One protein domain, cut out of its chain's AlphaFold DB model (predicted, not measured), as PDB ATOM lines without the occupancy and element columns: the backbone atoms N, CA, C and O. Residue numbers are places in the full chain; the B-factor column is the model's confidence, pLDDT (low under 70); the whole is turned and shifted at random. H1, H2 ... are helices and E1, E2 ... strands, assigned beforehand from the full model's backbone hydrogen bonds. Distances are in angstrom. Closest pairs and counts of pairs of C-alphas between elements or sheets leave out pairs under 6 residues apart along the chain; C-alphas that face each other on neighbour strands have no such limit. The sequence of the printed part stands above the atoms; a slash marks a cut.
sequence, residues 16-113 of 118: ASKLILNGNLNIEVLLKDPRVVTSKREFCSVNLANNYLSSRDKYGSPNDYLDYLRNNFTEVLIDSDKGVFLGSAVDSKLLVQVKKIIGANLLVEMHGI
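AT A GLANCE: This is residues 16 to 113 of the 118 residues of an uncharacterized protein of Acinetobacter proteolyticus (UniProt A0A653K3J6). A strongly twisted sheet of four strands makes a wall, with H1 packed on one face and H3 standing up from that same face near one end of E1. H4, the longest helix, crosses H1 on the side away from the sheet and touches H3, and its far end, residues 107 to 112, sticks out. The sheet runs E2, E1, E3, E4, all antiparallel. The printed part has 98 residues, with four named helices and four named strands in the order E1 E2 H1 H2 H3 E3 E4 H4, a mixed class. It is compact, with a radius of gyration of the C-alphas of 13.0 A and spans of 41 by 28 by 23 A.

HOW THE PARTS SIT: Inner strands E1, residues 16 to 23, and E3, residues 73 to 80, are antiparallel, with N 20 and O 77 2.9 A apart. E2, residues 27 to 36, forms a hairpin with E1, with N 29 and O 19 at 2.8 A, and bends by 90 degrees at residue 33. E4, residues 83 to 89, forms a hairpin with E3, with N 78 and O 85 at 2.8 A. H1, residues 40 to 53, and H3, residues 62 to 72, are on the same face of the sheet, two layers, helices on one face of a sheet. The closest C-alphas of H1 and E4 are those of Lys 40 and Gly 87, 4.7 A apart. H4, residues 92 to 112, touches H1 with residues 94 to 102 alone, at a steep tilt of 46 degrees, the same way; the closest C-alphas, of Ser 45 and Val 98, are 4.9 A apart. H4 touches H3 with residues 95 to 102 alone, at a shallow tilt of 24 degrees, opposite ways; the closest C-alphas, of Leu 66 and Leu 95, are 6.3 A apart. H2, residues 56 to 59, is close to but not clearly touching H3, and is not on the sheet. In H1, H3 and H4 every O i to N i+4 pair is within hydrogen-bond range; H2 is too short for one.

IN THESE COORDINATES: E1 begins at C-alpha 16, (112.542, -38.693, 53.317), and measures 20.1 A; E2 measures 20.9 A and H1 20.1 A. H4 measures 30.1 A and ends at C-alpha 112, (87.000, -34.645, 36.851).

THE WHOLE: The C-alphas of Gly 83 and Ile 113, the two farthest apart, are 41.5 A apart. The printed part has no cut, and its links are tight. Mean pLDDT of the printed part is 93.3; residues 112 to 113 are under 70.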
ATOM      1  N   ALA A  16     112.232 -37.583  54.204       95.19
ATOM      2  CA  ALA A  16     112.542 -38.693  53.317       95.19
ATOM      3  C   ALA A  16     112.699 -38.239  51.868       95.19
ATOM      4  O   ALA A  16     111.890 -37.447  51.386       95.19
ATOM      5  N   SER A  17     113.699 -38.776  51.171       94.50
ATOM      6  CA  SER A  17     114.000 -38.487  49.759       94.50
ATOM      7  C   SER A  17     113.627 -39.644  48.826       94.50
ATOM      8  O   SER A  17     113.300 -39.415  47.660       94.50
ATOM      9  N   LYS A  18     113.625 -40.883  49.328       95.94
ATOM     10  CA  LYS A  18     113.230 -42.078  48.571       95.94
ATOM     11  C   LYS A  18     112.643 -43.165  49.465       95.94
ATOM     12  O   LYS A  18     112.855 -43.195  50.679       95.94
ATOM     13  N   LEU A  19     111.900 -44.074  48.843       97.31
ATOM     14  CA  LEU A  19     111.587 -45.380  49.414       97.31
ATOM     15  C   LEU A  19     112.516 -46.432  48.817       97.31
ATOM     16  O   LEU A  19     112.895 -46.336  47.651       97.31
ATOM     17  N   ILE A  20     112.823 -47.457  49.599       97.69
ATOM     18  CA  ILE A  20     113.555 -48.634  49.135       97.69
ATOM     19  C   ILE A  20     112.633 -49.833  49.329       97.69
ATOM     20  O   ILE A  20     112.259 -50.170  50.453       97.69
ATOM     21  N   LEU A  21     112.225 -50.446  48.224       97.19
ATOM     22  CA  LEU A  21     111.517 -51.717  48.212       97.19
ATOM     23  C   LEU A  21     112.555 -52.825  48.382       97.19
ATOM     24  O   LEU A  21     113.382 -53.002  47.491       97.19
ATOM     25  N   ASN A  22     112.522 -53.523  49.518       96.88
ATOM     26  CA  ASN A  22     113.482 -54.569  49.870       96.88
ATOM     27  C   ASN A  22     112.813 -55.952  49.849       96.88
ATOM     28  O   ASN A  22     111.687 -56.115  50.328       96.88
ATOM     29  N   GLY A  23     113.502 -56.945  49.286       93.00
ATOM     30  CA  GLY A  23     113.068 -58.341  49.199       93.00
ATOM     31  C   GLY A  23     113.923 -59.141  48.219       93.00
ATOM     32  O   GLY A  23     115.146 -59.121  48.310       93.00
ATOM     33  N   ASN A  24     113.291 -59.828  47.262       87.00
ATOM     34  CA  ASN A  24     113.993 -60.594  46.220       87.00
ATOM     35  C   ASN A  24     114.871 -59.692  45.339       87.00
ATOM     36  O   ASN A  24     115.870 -60.134  44.779       87.00
ATOM     37  N   LEU A  25     114.468 -58.427  45.211       86.62
ATOM     38  CA  LEU A  25     115.197 -57.359  44.544       86.62
ATOM     39  C   LEU A  25     115.165 -56.110  45.426       86.62
ATOM     40  O   LEU A  25     114.254 -55.940  46.236       86.62
ATOM     41  N   ASN A  26     116.131 -55.218  45.209       91.94
ATOM     42  CA  ASN A  26     116.149 -53.889  45.807       91.94
ATOM     43  C   ASN A  26     115.836 -52.844  44.747       91.94
ATOM     44  O   ASN A  26     116.582 -52.700  43.778       91.94
ATOM     45  N   ILE A  27     114.727 -52.128  44.928       94.69
ATOM     46  CA  ILE A  27     114.310 -51.067  44.008       94.69
ATOM     47  C   ILE A  27     114.126 -49.770  44.769       94.69
ATOM     48  O   ILE A  27     113.419 -49.705  45.773       94.69
ATOM     49  N   GLU A  28     114.725 -48.714  44.237       95.56
ATOM     50  CA  GLU A  28     114.567 -47.367  44.758       95.56
ATOM     51  C   GLU A  28     113.405 -46.652  44.065       95.56
ATOM     52  O   GLU A  28     113.292 -46.639  42.838       95.56
ATOM     53  N   VAL A  29     112.548 -46.029  44.869       94.00
ATOM     54  CA  VAL A  29     111.456 -45.168  44.414       94.00
ATOM     55  C   VAL A  29     111.765 -43.754  44.886       94.00
ATOM     56  O   VAL A  29     111.554 -43.414  46.052       94.00
ATOM     57  N   LEU A  30     112.298 -42.937  43.978       93.38
ATOM     58  CA  LEU A  30     112.635 -41.544  44.258       93.38
ATOM     59  C   LEU A  30     111.364 -40.715  44.456       93.38
ATOM     60  O   LEU A  30     110.427 -40.783  43.656       93.38
ATOM     61  N   LEU A  31     111.341 -39.909  45.514       91.31
ATOM     62  CA  LEU A  31     110.292 -38.916  45.702       91.31
ATOM     63  C   LEU A  31     110.643 -37.678  44.872       91.31
ATOM     64  O   LEU A  31     111.801 -37.275  44.825       91.31
ATOM     65  N   LYS A  32     109.640 -37.064  44.228       83.25
ATOM     66  CA  LYS A  32     109.840 -35.833  43.437       83.25
ATOM     67  C   LYS A  32     110.483 -34.716  44.262       83.25
ATOM     68  O   LYS A  32     111.357 -34.023  43.765       83.25
ATOM     69  N   ASP A  33     110.065 -34.609  45.518       87.00
ATOM     70  CA  ASP A  33     110.575 -33.665  46.504       87.00
ATOM     71  C   ASP A  33     110.718 -34.394  47.847       87.00
ATOM     72  O   ASP A  33     109.916 -35.303  48.114       87.00
ATOM     73  N   PRO A  34     111.671 -34.007  48.716       87.69
ATOM     74  CA  PRO A  34     111.753 -34.543  50.067       87.69
ATOM     75  C   PRO A  34     110.461 -34.301  50.856       87.69
ATOM     76  O   PRO A  34     109.900 -33.204  50.836       87.69
ATOM     77  N   ARG A  35     109.974 -35.321  51.570       88.75
ATOM     78  CA  ARG A  35     108.697 -35.261  52.303       88.75
ATOM     79  C   ARG A  35     108.854 -35.626  53.766       88.75
ATOM     80  O   ARG A  35     109.571 -36.555  54.124       88.75
ATOM     81  N   VAL A  36     108.105 -34.919  54.605       90.75
ATOM     82  CA  VAL A  36     108.059 -35.162  56.047       90.75
ATOM     83  C   VAL A  36     107.386 -36.500  56.342       90.75
ATOM     84  O   VAL A  36     106.259 -36.755  55.910       90.75
ATOM     85  N   VAL A  37     108.051 -37.339  57.132       90.62
ATOM     86  CA  VAL A  37     107.523 -38.629  57.582       90.62
ATOM     87  C   VAL A  37     106.767 -38.436  58.898       90.62
ATOM     88  O   VAL A  37     107.361 -38.301  59.968       90.62
ATOM     89  N   THR A  38     105.435 -38.425  58.832       87.25
ATOM     90  CA  THR A  38     104.548 -38.274  60.007       87.25
ATOM     91  C   THR A  38     103.985 -39.606  60.507       87.25
ATOM     92  O   THR A  38     103.806 -39.800  61.706       87.25
ATOM     93  N   SER A  39     103.727 -40.549  59.600       91.44
ATOM     94  CA  SER A  39     103.253 -41.905  59.887       91.44
ATOM     95  C   SER A  39     103.901 -42.861  58.896       91.44
ATOM     96  O   SER A  39     103.662 -42.758  57.697       91.44
ATOM     97  N   LYS A  40     104.739 -43.783  59.376       93.81
ATOM     98  CA  LYS A  40     105.606 -44.612  58.523       93.81
ATOM     99  C   LYS A  40     104.834 -45.431  57.480       93.81
ATOM    100  O   LYS A  40     105.098 -45.317  56.288       93.81
ATOM    101  N   ARG A  41     103.833 -46.206  57.912       94.12
ATOM    102  CA  ARG A  41     103.036 -47.048  57.003       94.12
ATOM    103  C   ARG A  41     102.208 -46.218  56.029       94.12
ATOM    104  O   ARG A  41     102.154 -46.537  54.846       94.12
ATOM    105  N   GLU A  42     101.579 -45.155  56.517       93.81
ATOM    106  CA  GLU A  42     100.769 -44.273  55.679       93.81
ATOM    107  C   GLU A  42     101.634 -43.581  54.623       93.81
ATOM    108  O   GLU A  42     101.303 -43.613  53.438       93.81
ATOM    109  N   PHE A  43     102.801 -43.080  55.034       95.00
ATOM    110  CA  PHE A  43     103.814 -42.515  54.153       95.00
ATOM    111  C   PHE A  43     104.220 -43.499  53.051       95.00
ATOM    112  O   PHE A  43     104.211 -43.130  51.875       95.00
ATOM    113  N   CYS A  44     104.513 -44.759  53.393       96.69
ATOM    114  CA  CYS A  44     104.780 -45.799  52.397       96.69
ATOM    115  C   CYS A  44     103.581 -46.000  51.460       96.69
ATOM    116  O   CYS A  44     103.749 -45.982  50.245       96.69
ATOM    117  N   SER A  45     102.367 -46.145  51.998       97.00
ATOM    118  CA  SER A  45     101.175 -46.430  51.188       97.00
ATOM    119  C   SER A  45     100.859 -45.327  50.167       97.00
ATOM    120  O   SER A  45     100.570 -45.627  49.008       97.00
ATOM    121  N   VAL A  46     100.987 -44.055  50.564       95.69
ATOM    122  CA  VAL A  46     100.756 -42.891  49.696       95.69
ATOM    123  C   VAL A  46     101.808 -42.815  48.599       95.69
ATOM    124  O   VAL A  46     101.470 -42.664  47.428       95.69
ATOM    125  N   ASN A  47     103.087 -42.944  48.952       95.88
ATOM    126  CA  ASN A  47     104.157 -42.808  47.969       95.88
ATOM    127  C   ASN A  47     104.223 -44.008  47.009       95.88
ATOM    128  O   ASN A  47     104.498 -43.817  45.828       95.88
ATOM    129  N   LEU A  48     103.874 -45.220  47.456       96.69
ATOM    130  CA  LEU A  48     103.731 -46.375  46.564       96.69
ATOM    131  C   LEU A  48     102.548 -46.240  45.608       96.69
ATOM    132  O   LEU A  48     102.675 -46.621  44.444       96.69
ATOM    133  N   ALA A  49     101.423 -45.693  46.073       96.75
ATOM    134  CA  ALA A  49     100.297 -45.377  45.201       96.75
ATOM    135  C   ALA A  49     100.687 -44.307  44.171       96.75
ATOM    136  O   ALA A  49     100.432 -44.484  42.984       96.75
ATOM    137  N   ASN A  50     101.375 -43.241  44.591       94.38
ATOM    138  CA  ASN A  50     101.851 -42.195  43.684       94.38
ATOM    139  C   ASN A  50     102.818 -42.738  42.628       94.38
ATOM    140  O   ASN A  50     102.674 -42.389  41.461       94.38
ATOM    141  N   ASN A  51     103.744 -43.622  43.015       94.94
ATOM    142  CA  ASN A  51     104.659 -44.294  42.091       94.94
ATOM    143  C   ASN A  51     103.908 -45.088  41.010       94.94
ATOM    144  O   ASN A  51     104.244 -44.996  39.831       94.94
ATOM    145  N   TYR A  52     102.854 -45.819  41.393       95.75
ATOM    146  CA  TYR A  52     101.978 -46.479  40.423       95.75
ATOM    147  C   TYR A  52     101.289 -45.467  39.506       95.75
ATOM    148  O   TYR A  52     101.355 -45.592  38.286       95.75
ATOM    149  N   LEU A  53     100.662 -44.436  40.081       93.56
ATOM    150  CA  LEU A  53      99.903 -43.441  39.321       93.56
ATOM    151  C   LEU A  53     100.786 -42.671  38.326       93.56
ATOM    152  O   LEU A  53     100.294 -42.322  37.257       93.56
ATOM    153  N   SER A  54     102.067 -42.448  38.639       91.69
ATOM    154  CA  SER A  54     103.041 -41.800  37.747       91.69
ATOM    155  C   SER A  54     103.665 -42.724  36.701       91.69
ATOM    156  O   SER A  54     104.417 -42.258  35.849       91.69
ATOM    157  N   SER A  55     103.430 -44.032  36.781       91.00
ATOM    158  CA  SER A  55     104.071 -45.025  35.909       91.00
ATOM    159  C   SER A  55     103.125 -46.180  35.582       91.00
ATOM    160  O   SER A  55     103.542 -47.338  35.550       91.00
ATOM    161  N   ARG A  56     101.843 -45.874  35.343       89.69
ATOM    162  CA  ARG A  56     100.790 -46.878  35.106       89.69
ATOM    163  C   ARG A  56     101.140 -47.805  33.948       89.69
ATOM    164  O   ARG A  56     101.008 -49.015  34.086       89.69
ATOM    165  N   ASP A  57     101.692 -47.249  32.872       90.94
ATOM    166  CA  ASP A  57     102.076 -47.998  31.670       90.94
ATOM    167  C   ASP A  57     103.134 -49.077  31.952       90.94
ATOM    168  O   ASP A  57     103.182 -50.094  31.268       90.94
ATOM    169  N   LYS A  58     103.964 -48.889  32.990       91.31
ATOM    170  CA  LYS A  58     104.984 -49.861  33.405       91.31
ATOM    171  C   LYS A  58     104.393 -51.033  34.191       91.31
ATOM    172  O   LYS A  58     104.926 -52.136  34.121       91.31
ATOM    173  N   TYR A  59     103.355 -50.784  34.989       90.81
ATOM    174  CA  TYR A  59     102.851 -51.749  35.971       90.81
ATOM    175  C   TYR A  59     101.511 -52.386  35.591       90.81
ATOM    176  O   TYR A  59     101.111 -53.347  36.237       90.81
ATOM    177  N   GLY A  60     100.821 -51.877  34.569       92.25
ATOM    178  CA  GLY A  60      99.524 -52.400  34.146       92.25
ATOM    179  C   GLY A  60      98.401 -52.022  35.113       92.25
ATOM    180  O   GLY A  60      98.270 -50.863  35.529       92.25
ATOM    181  N   SER A  61      97.544 -52.985  35.457       94.25
ATOM    182  CA  SER A  61      96.402 -52.728  36.334       94.25
ATOM    183  C   SER A  61      96.837 -52.508  37.793       94.25
ATOM    184  O   SER A  61      97.916 -52.939  38.208       94.25
ATOM    185  N   PRO A  62      95.991 -51.884  38.638       95.44
ATOM    186  CA  PRO A  62      96.299 -51.749  40.057       95.44
ATOM    187  C   PRO A  62      96.526 -53.092  40.756       95.44
ATOM    188  O   PRO A  62      97.311 -53.153  41.694       95.44
ATOM    189  N   ASN A  63      95.845 -54.165  40.332       96.31
ATOM    190  CA  ASN A  63      96.047 -55.487  40.928       96.31
ATOM    191  C   ASN A  63      97.412 -56.065  40.535       96.31
ATOM    192  O   ASN A  63      98.108 -56.561  41.415       96.31
ATOM    193  N   ASP A  64      97.832 -55.898  39.277       96.94
ATOM    194  CA  ASP A  64      99.147 -56.356  38.806       96.94
ATOM    195  C   ASP A  64     100.275 -55.688  39.601       96.94
ATOM    196  O   ASP A  64     101.221 -56.346  40.029       96.94
ATOM    197  N   TYR A  65     100.137 -54.390  39.893       96.94
ATOM    198  CA  TYR A  65     101.088 -53.679  40.745       96.94
ATOM    199  C   TYR A  65     101.117 -54.207  42.187       96.94
ATOM    200  O   TYR A  65     102.186 -54.332  42.784       96.94
ATOM    201  N   LEU A  66      99.959 -54.530  42.770       97.50
ATOM    202  CA  LEU A  66      99.897 -55.074  44.131       97.50
ATOM    203  C   LEU A  66     100.489 -56.483  44.211       97.50
ATOM    204  O   LEU A  66     101.170 -56.794  45.189       97.50
ATOM    205  N   ASP A  67     100.258 -57.314  43.197       96.88
ATOM    206  CA  ASP A  67     100.838 -58.652  43.112       96.88
ATOM    207  C   ASP A  67     102.344 -58.581  42.841       96.88
ATOM    208  O   ASP A  67     103.117 -59.299  43.474       96.88
ATOM    209  N   TYR A  68     102.787 -57.641  42.002       95.69
ATOM    210  CA  TYR A  68     104.202 -57.318  41.845       95.69
ATOM    211  C   TYR A  68     104.848 -56.955  43.186       95.69
ATOM    212  O   TYR A  68     105.894 -57.511  43.525       95.69
ATOM    213  N   LEU A  69     104.216 -56.080  43.976       96.62
ATOM    214  CA  LEU A  69     104.734 -55.712  45.292       96.62
ATOM    215  C   LEU A  69     104.809 -56.923  46.230       96.62
ATOM    216  O   LEU A  69     105.859 -57.178  46.819       96.62
ATOM    217  N   ARG A  70     103.713 -57.684  46.334       96.69
ATOM    218  CA  ARG A  70     103.593 -58.857  47.212       96.69
ATOM    219  C   ARG A  70     104.619 -59.946  46.896       96.69
ATOM    220  O   ARG A  70     105.133 -60.570  47.817       96.69
ATOM    221  N   ASN A  71     104.867 -60.206  45.617       96.12
ATOM    222  CA  ASN A  71     105.676 -61.348  45.191       96.12
ATOM    223  C   ASN A  71     107.182 -61.060  45.211       96.12
ATOM    224  O   ASN A  71     107.977 -61.998  45.220       96.12
ATOM    225  N   ASN A  72     107.583 -59.785  45.192       96.44
ATOM    226  CA  ASN A  72     108.988 -59.399  45.038       96.44
ATOM    227  C   ASN A  72     109.590 -58.734  46.275       96.44
ATOM    228  O   ASN A  72     110.812 -58.747  46.417       96.44
ATOM    229  N   PHE A  73     108.773 -58.170  47.167       97.38
ATOM    230  CA  PHE A  73     109.263 -57.379  48.292       97.38
ATOM    231  C   PHE A  73     108.645 -57.829  49.610       97.38
ATOM    232  O   PHE A  73     107.467 -58.168  49.685       97.38
ATOM    233  N   THR A  74     109.450 -57.796  50.664       97.38
ATOM    234  CA  THR A  74     109.044 -58.128  52.032       97.38
ATOM    235  C   THR A  74     108.798 -56.875  52.858       97.38
ATOM    236  O   THR A  74     107.944 -56.867  53.747       97.38
ATOM    237  N   GLU A  75     109.513 -55.790  52.563       97.56
ATOM    238  CA  GLU A  75     109.417 -54.543  53.311       97.56
ATOM    239  C   GLU A  75     109.708 -53.306  52.460       97.56
ATOM    240  O   GLU A  75     110.269 -53.360  51.367       97.56
ATOM    241  N   VAL A  76     109.293 -52.167  52.996       97.88
ATOM    242  CA  VAL A  76     109.508 -50.836  52.450       97.88
ATOM    243  C   VAL A  76     110.302 -50.055  53.481       97.88
ATOM    244  O   VAL A  76     109.801 -49.760  54.574       97.88
ATOM    245  N   LEU A  77     111.534 -49.715  53.133       97.94
ATOM    246  CA  LEU A  77     112.381 -48.832  53.918       97.94
ATOM    247  C   LEU A  77     112.192 -47.390  53.446       97.94
ATOM    248  O   LEU A  77     111.834 -47.122  52.297       97.94
ATOM    249  N   ILE A  78     112.423 -46.461  54.362       97.62
ATOM    250  CA  ILE A  78     112.388 -45.027  54.115       97.62
ATOM    251  C   ILE A  78     113.814 -44.521  54.278       97.62
ATOM    252  O   ILE A  78     114.402 -44.708  55.343       97.62
ATOM    253  N   ASP A  79     114.351 -43.902  53.230       96.75
ATOM    254  CA  ASP A  79     115.637 -43.214  53.280       96.75
ATOM    255  C   ASP A  79     115.402 -41.720  53.503       96.75
ATOM    256  O   ASP A  79     114.615 -41.080  52.791       96.75
ATOM    257  N   SER A  80     116.045 -41.182  54.532       95.00
ATOM    258  CA  SER A  80     115.842 -39.829  55.022       95.00
ATOM    259  C   SER A  80     117.156 -39.182  55.444       95.00
ATOM    260  O   SER A  80     118.174 -39.836  55.651       95.00
ATOM    261  N   ASP A  81     117.098 -37.872  55.663       93.31
ATOM    262  CA  ASP A  81     118.134 -37.076  56.331       93.31
ATOM    263  C   ASP A  81     118.642 -37.632  57.683       93.31
ATOM    264  O   ASP A  81     119.707 -37.234  58.150       93.31
ATOM    265  N   LYS A  82     117.908 -38.557  58.314       90.75
ATOM    266  CA  LYS A  82     118.251 -39.230  59.578       90.75
ATOM    267  C   LYS A  82     118.715 -40.678  59.384       90.75
ATOM    268  O   LYS A  82     118.877 -41.399  60.367       90.75
ATOM    269  N   GLY A  83     118.924 -41.099  58.138       93.44
ATOM    270  CA  GLY A  83     119.307 -42.453  57.753       93.44
ATOM    271  C   GLY A  83     118.129 -43.313  57.296       93.44
ATOM    272  O   GLY A  83     116.994 -42.853  57.166       93.44
ATOM    273  N   VAL A  84     118.419 -44.593  57.057       96.00
ATOM    274  CA  VAL A  84     117.453 -45.568  56.540       96.00
ATOM    275  C   VAL A  84     116.750 -46.279  57.690       96.00
ATOM    276  O   VAL A  84     117.393 -46.813  58.593       96.00
ATOM    277  N   PHE A  85     115.420 -46.331  57.651       95.62
ATOM    278  CA  PHE A  85     114.632 -47.043  58.655       95.62
ATOM    279  C   PHE A  85     113.419 -47.753  58.057       95.62
ATOM    280  O   PHE A  85     112.879 -47.358  57.025       95.62
ATOM    281  N   LEU A  86     112.942 -48.793  58.749       96.88
ATOM    282  CA  LEU A  86     111.748 -49.534  58.348       96.88
ATOM    283  C   LEU A  86     110.517 -48.620  58.331       96.88
ATOM    284  O   LEU A  86     110.169 -48.014  59.355       96.88
ATOM    285  N   GLY A  87     109.860 -48.558  57.171       96.00
ATOM    286  CA  GLY A  87     108.601 -47.858  56.946       96.00
ATOM    287  C   GLY A  87     107.385 -48.763  57.157       96.00
ATOM    288  O   GLY A  87     106.523 -48.479  57.992       96.00
ATOM    289  N   SER A  88     107.322 -49.879  56.430       97.38
ATOM    290  CA  SER A  88     106.280 -50.903  56.595       97.38
ATOM    291  C   SER A  88     106.724 -52.245  56.027       97.38
ATOM    292  O   SER A  88     107.404 -52.283  55.012       97.38
ATOM    293  N   ALA A  89     106.241 -53.346  56.603       97.56
ATOM    294  CA  ALA A  89     106.216 -54.628  55.905       97.56
ATOM    295  C   ALA A  89     105.256 -54.564  54.702       97.56
ATOM    296  O   ALA A  89     104.254 -53.833  54.746       97.56
ATOM    297  N   VAL A  90     105.536 -55.351  53.662       97.19
ATOM    298  CA  VAL A  90     104.640 -55.573  52.516       97.19
ATOM    299  C   VAL A  90     103.604 -56.628  52.903       97.19
ATOM    300  O   VAL A  90     103.618 -57.775  52.472       97.19
ATOM    301  N   ASP A  91     102.707 -56.224  53.798       97.25
ATOM    302  CA  ASP A  91     101.622 -57.052  54.314       97.25
ATOM    303  C   ASP A  91     100.274 -56.698  53.660       97.25
ATOM    304  O   ASP A  91     100.126 -55.726  52.909       97.25
ATOM    305  N   SER A  92      99.241 -57.485  53.962       96.56
ATOM    306  CA  SER A  92      97.890 -57.236  53.452       96.56
ATOM    307  C   SER A  92      97.345 -55.860  53.848       96.56
ATOM    308  O   SER A  92      96.583 -55.270  53.081       96.56
ATOM    309  N   LYS A  93      97.746 -55.309  55.001       96.50
ATOM    310  CA  LYS A  93      97.279 -53.998  55.471       96.50
ATOM    311  C   LYS A  93      97.859 -52.879  54.611       96.50
ATOM    312  O   LYS A  93      97.098 -52.007  54.189       96.50
ATOM    313  N   LEU A  94      99.160 -52.922  54.314       97.69
ATOM    314  CA  LEU A  94      99.806 -51.970  53.410       97.69
ATOM    315  C   LEU A  94      99.169 -52.034  52.018       97.69
ATOM    316  O   LEU A  94      98.747 -51.008  51.487       97.69
ATOM    317  N   LEU A  95      99.046 -53.236  51.450       97.88
ATOM    318  CA  LEU A  95      98.521 -53.422  50.093       97.88
ATOM    319  C   LEU A  95      97.068 -52.940  49.962       97.88
ATOM    320  O   LEU A  95      96.711 -52.304  48.969       97.88
ATOM    321  N   VAL A  96      96.233 -53.163  50.982       97.94
ATOM    322  CA  VAL A  96      94.861 -52.629  51.017       97.94
ATOM    323  C   VAL A  96      94.855 -51.100  51.049       97.94
ATOM    324  O   VAL A  96      94.031 -50.488  50.368       97.94
ATOM    325  N   GLN A  97      95.753 -50.464  51.806       97.38
ATOM    326  CA  GLN A  97      95.859 -49.000  51.834       97.38
ATOM    327  C   GLN A  97      96.301 -48.440  50.479       97.38
ATOM    328  O   GLN A  97      95.650 -47.531  49.965       97.38
ATOM    329  N   VAL A  98      97.325 -49.037  49.860       97.75
ATOM    330  CA  VAL A  98      97.781 -48.668  48.510       97.75
ATOM    331  C   VAL A  98      96.628 -48.778  47.509       97.75
ATOM    332  O   VAL A  98      96.333 -47.813  46.802       97.75
ATOM    333  N   LYS A  99      95.902 -49.906  47.505       97.75
ATOM    334  CA  LYS A  99      94.750 -50.128  46.617       97.75
ATOM    335  C   LYS A  99      93.668 -49.063  46.784       97.75
ATOM    336  O   LYS A  99      93.144 -48.564  45.790       97.75
ATOM    337  N   LYS A 100      93.331 -48.711  48.030       96.94
ATOM    338  CA  LYS A 100      92.323 -47.683  48.330       96.94
ATOM    339  C   LYS A 100      92.737 -46.313  47.798       96.94
ATOM    340  O   LYS A 100      91.909 -45.637  47.196       96.94
ATOM    341  N   ILE A 101      93.999 -45.924  47.985       96.75
ATOM    342  CA  ILE A 101      94.516 -44.631  47.516       96.75
ATOM    343  C   ILE A 101      94.514 -44.579  45.985       96.75
ATOM    344  O   ILE A 101      94.042 -43.596  45.416       96.75
ATOM    345  N   ILE A 102      94.971 -45.644  45.314       96.62
ATOM    346  CA  ILE A 102      94.914 -45.741  43.847       96.62
ATOM    347  C   ILE A 102      93.462 -45.619  43.367       96.62
ATOM    348  O   ILE A 102      93.167 -44.766  42.536       96.62
ATOM    349  N   GLY A 103      92.545 -46.415  43.925       94.44
ATOM    350  CA  GLY A 103      91.133 -46.405  43.534       94.44
ATOM    351  C   GLY A 103      90.462 -45.042  43.726       94.44
ATOM    352  O   GLY A 103      89.743 -44.591  42.840       94.44
ATOM    353  N   ALA A 104      90.740 -44.355  44.837       93.12
ATOM    354  CA  ALA A 104      90.221 -43.011  45.083       93.12
ATOM    355  C   ALA A 104      90.707 -41.999  44.031       93.12
ATOM    356  O   ALA A 104      89.903 -41.221  43.525       93.12
ATOM    357  N   ASN A 105      91.991 -42.037  43.655       92.31
ATOM    358  CA  ASN A 105      92.535 -41.147  42.622       92.31
ATOM    359  C   ASN A 105      91.927 -41.428  41.241       92.31
ATOM    360  O   ASN A 105      91.541 -40.494  40.545       92.31
ATOM    361  N   LEU A 106      91.767 -42.703  40.872       90.12
ATOM    362  CA  LEU A 106      91.130 -43.080  39.605       90.12
ATOM    363  C   LEU A 106      89.669 -42.611  39.534       90.12
ATOM    364  O   LEU A 106      89.238 -42.095  38.506       90.12
ATOM    365  N   LEU A 107      88.914 -42.730  40.631       89.69
ATOM    366  CA  LEU A 107      87.546 -42.210  40.697       89.69
ATOM    367  C   LEU A 107      87.511 -40.690  40.517       89.69
ATOM    368  O   LEU A 107      86.660 -40.194  39.780       89.69
ATOM    369  N   VAL A 108      88.424 -39.952  41.153       88.56
ATOM    370  CA  VAL A 108      88.517 -38.491  40.997       88.56
ATOM    371  C   VAL A 108      88.826 -38.108  39.551       88.56
ATOM    372  O   VAL A 108      88.187 -37.200  39.029       88.56
ATOM    373  N   GLU A 109      89.734 -38.813  38.874       84.50
ATOM    374  CA  GLU A 109      90.031 -38.577  37.453       84.50
ATOM    375  C   GLU A 109      88.801 -38.800  36.568       84.50
ATOM    376  O   GLU A 109      88.470 -37.946  35.746       84.50
ATOM    377  N   MET A 110      88.068 -39.896  36.785       81.44
ATOM    378  CA  MET A 110      86.837 -40.186  36.041       81.44
ATOM    379  C   MET A 110      85.764 -39.104  36.234       81.44
ATOM    380  O   MET A 110      85.110 -38.712  35.270       81.44
ATOM    381  N   HIS A 111      85.589 -38.599  37.459       75.81
ATOM    382  CA  HIS A 111      84.608 -37.544  37.751       75.81
ATOM    383  C   HIS A 111      85.085 -36.153  37.302       75.81
ATOM    384  O   HIS A 111      84.268 -35.326  36.904       75.81
ATOM    385  N   GLY A 112      86.396 -35.896  37.313       60.19
ATOM    386  CA  GLY A 112      87.000 -34.645  36.851       60.19
ATOM    387  C   GLY A 112      86.919 -34.446  35.335       60.19
ATOM    388  O   GLY A 112      86.837 -33.312  34.871       60.19
ATOM    389  N   ILE A 113      86.864 -35.535  34.562       57.88
ATOM    390  CA  ILE A 113      86.628 -35.511  33.106       57.88
ATOM    391  C   ILE A 113      85.130 -35.281  32.781       57.88
ATOM    392  O   ILE A 113      84.776 -34.954  31.650       57.88
TER     393      ILE A 113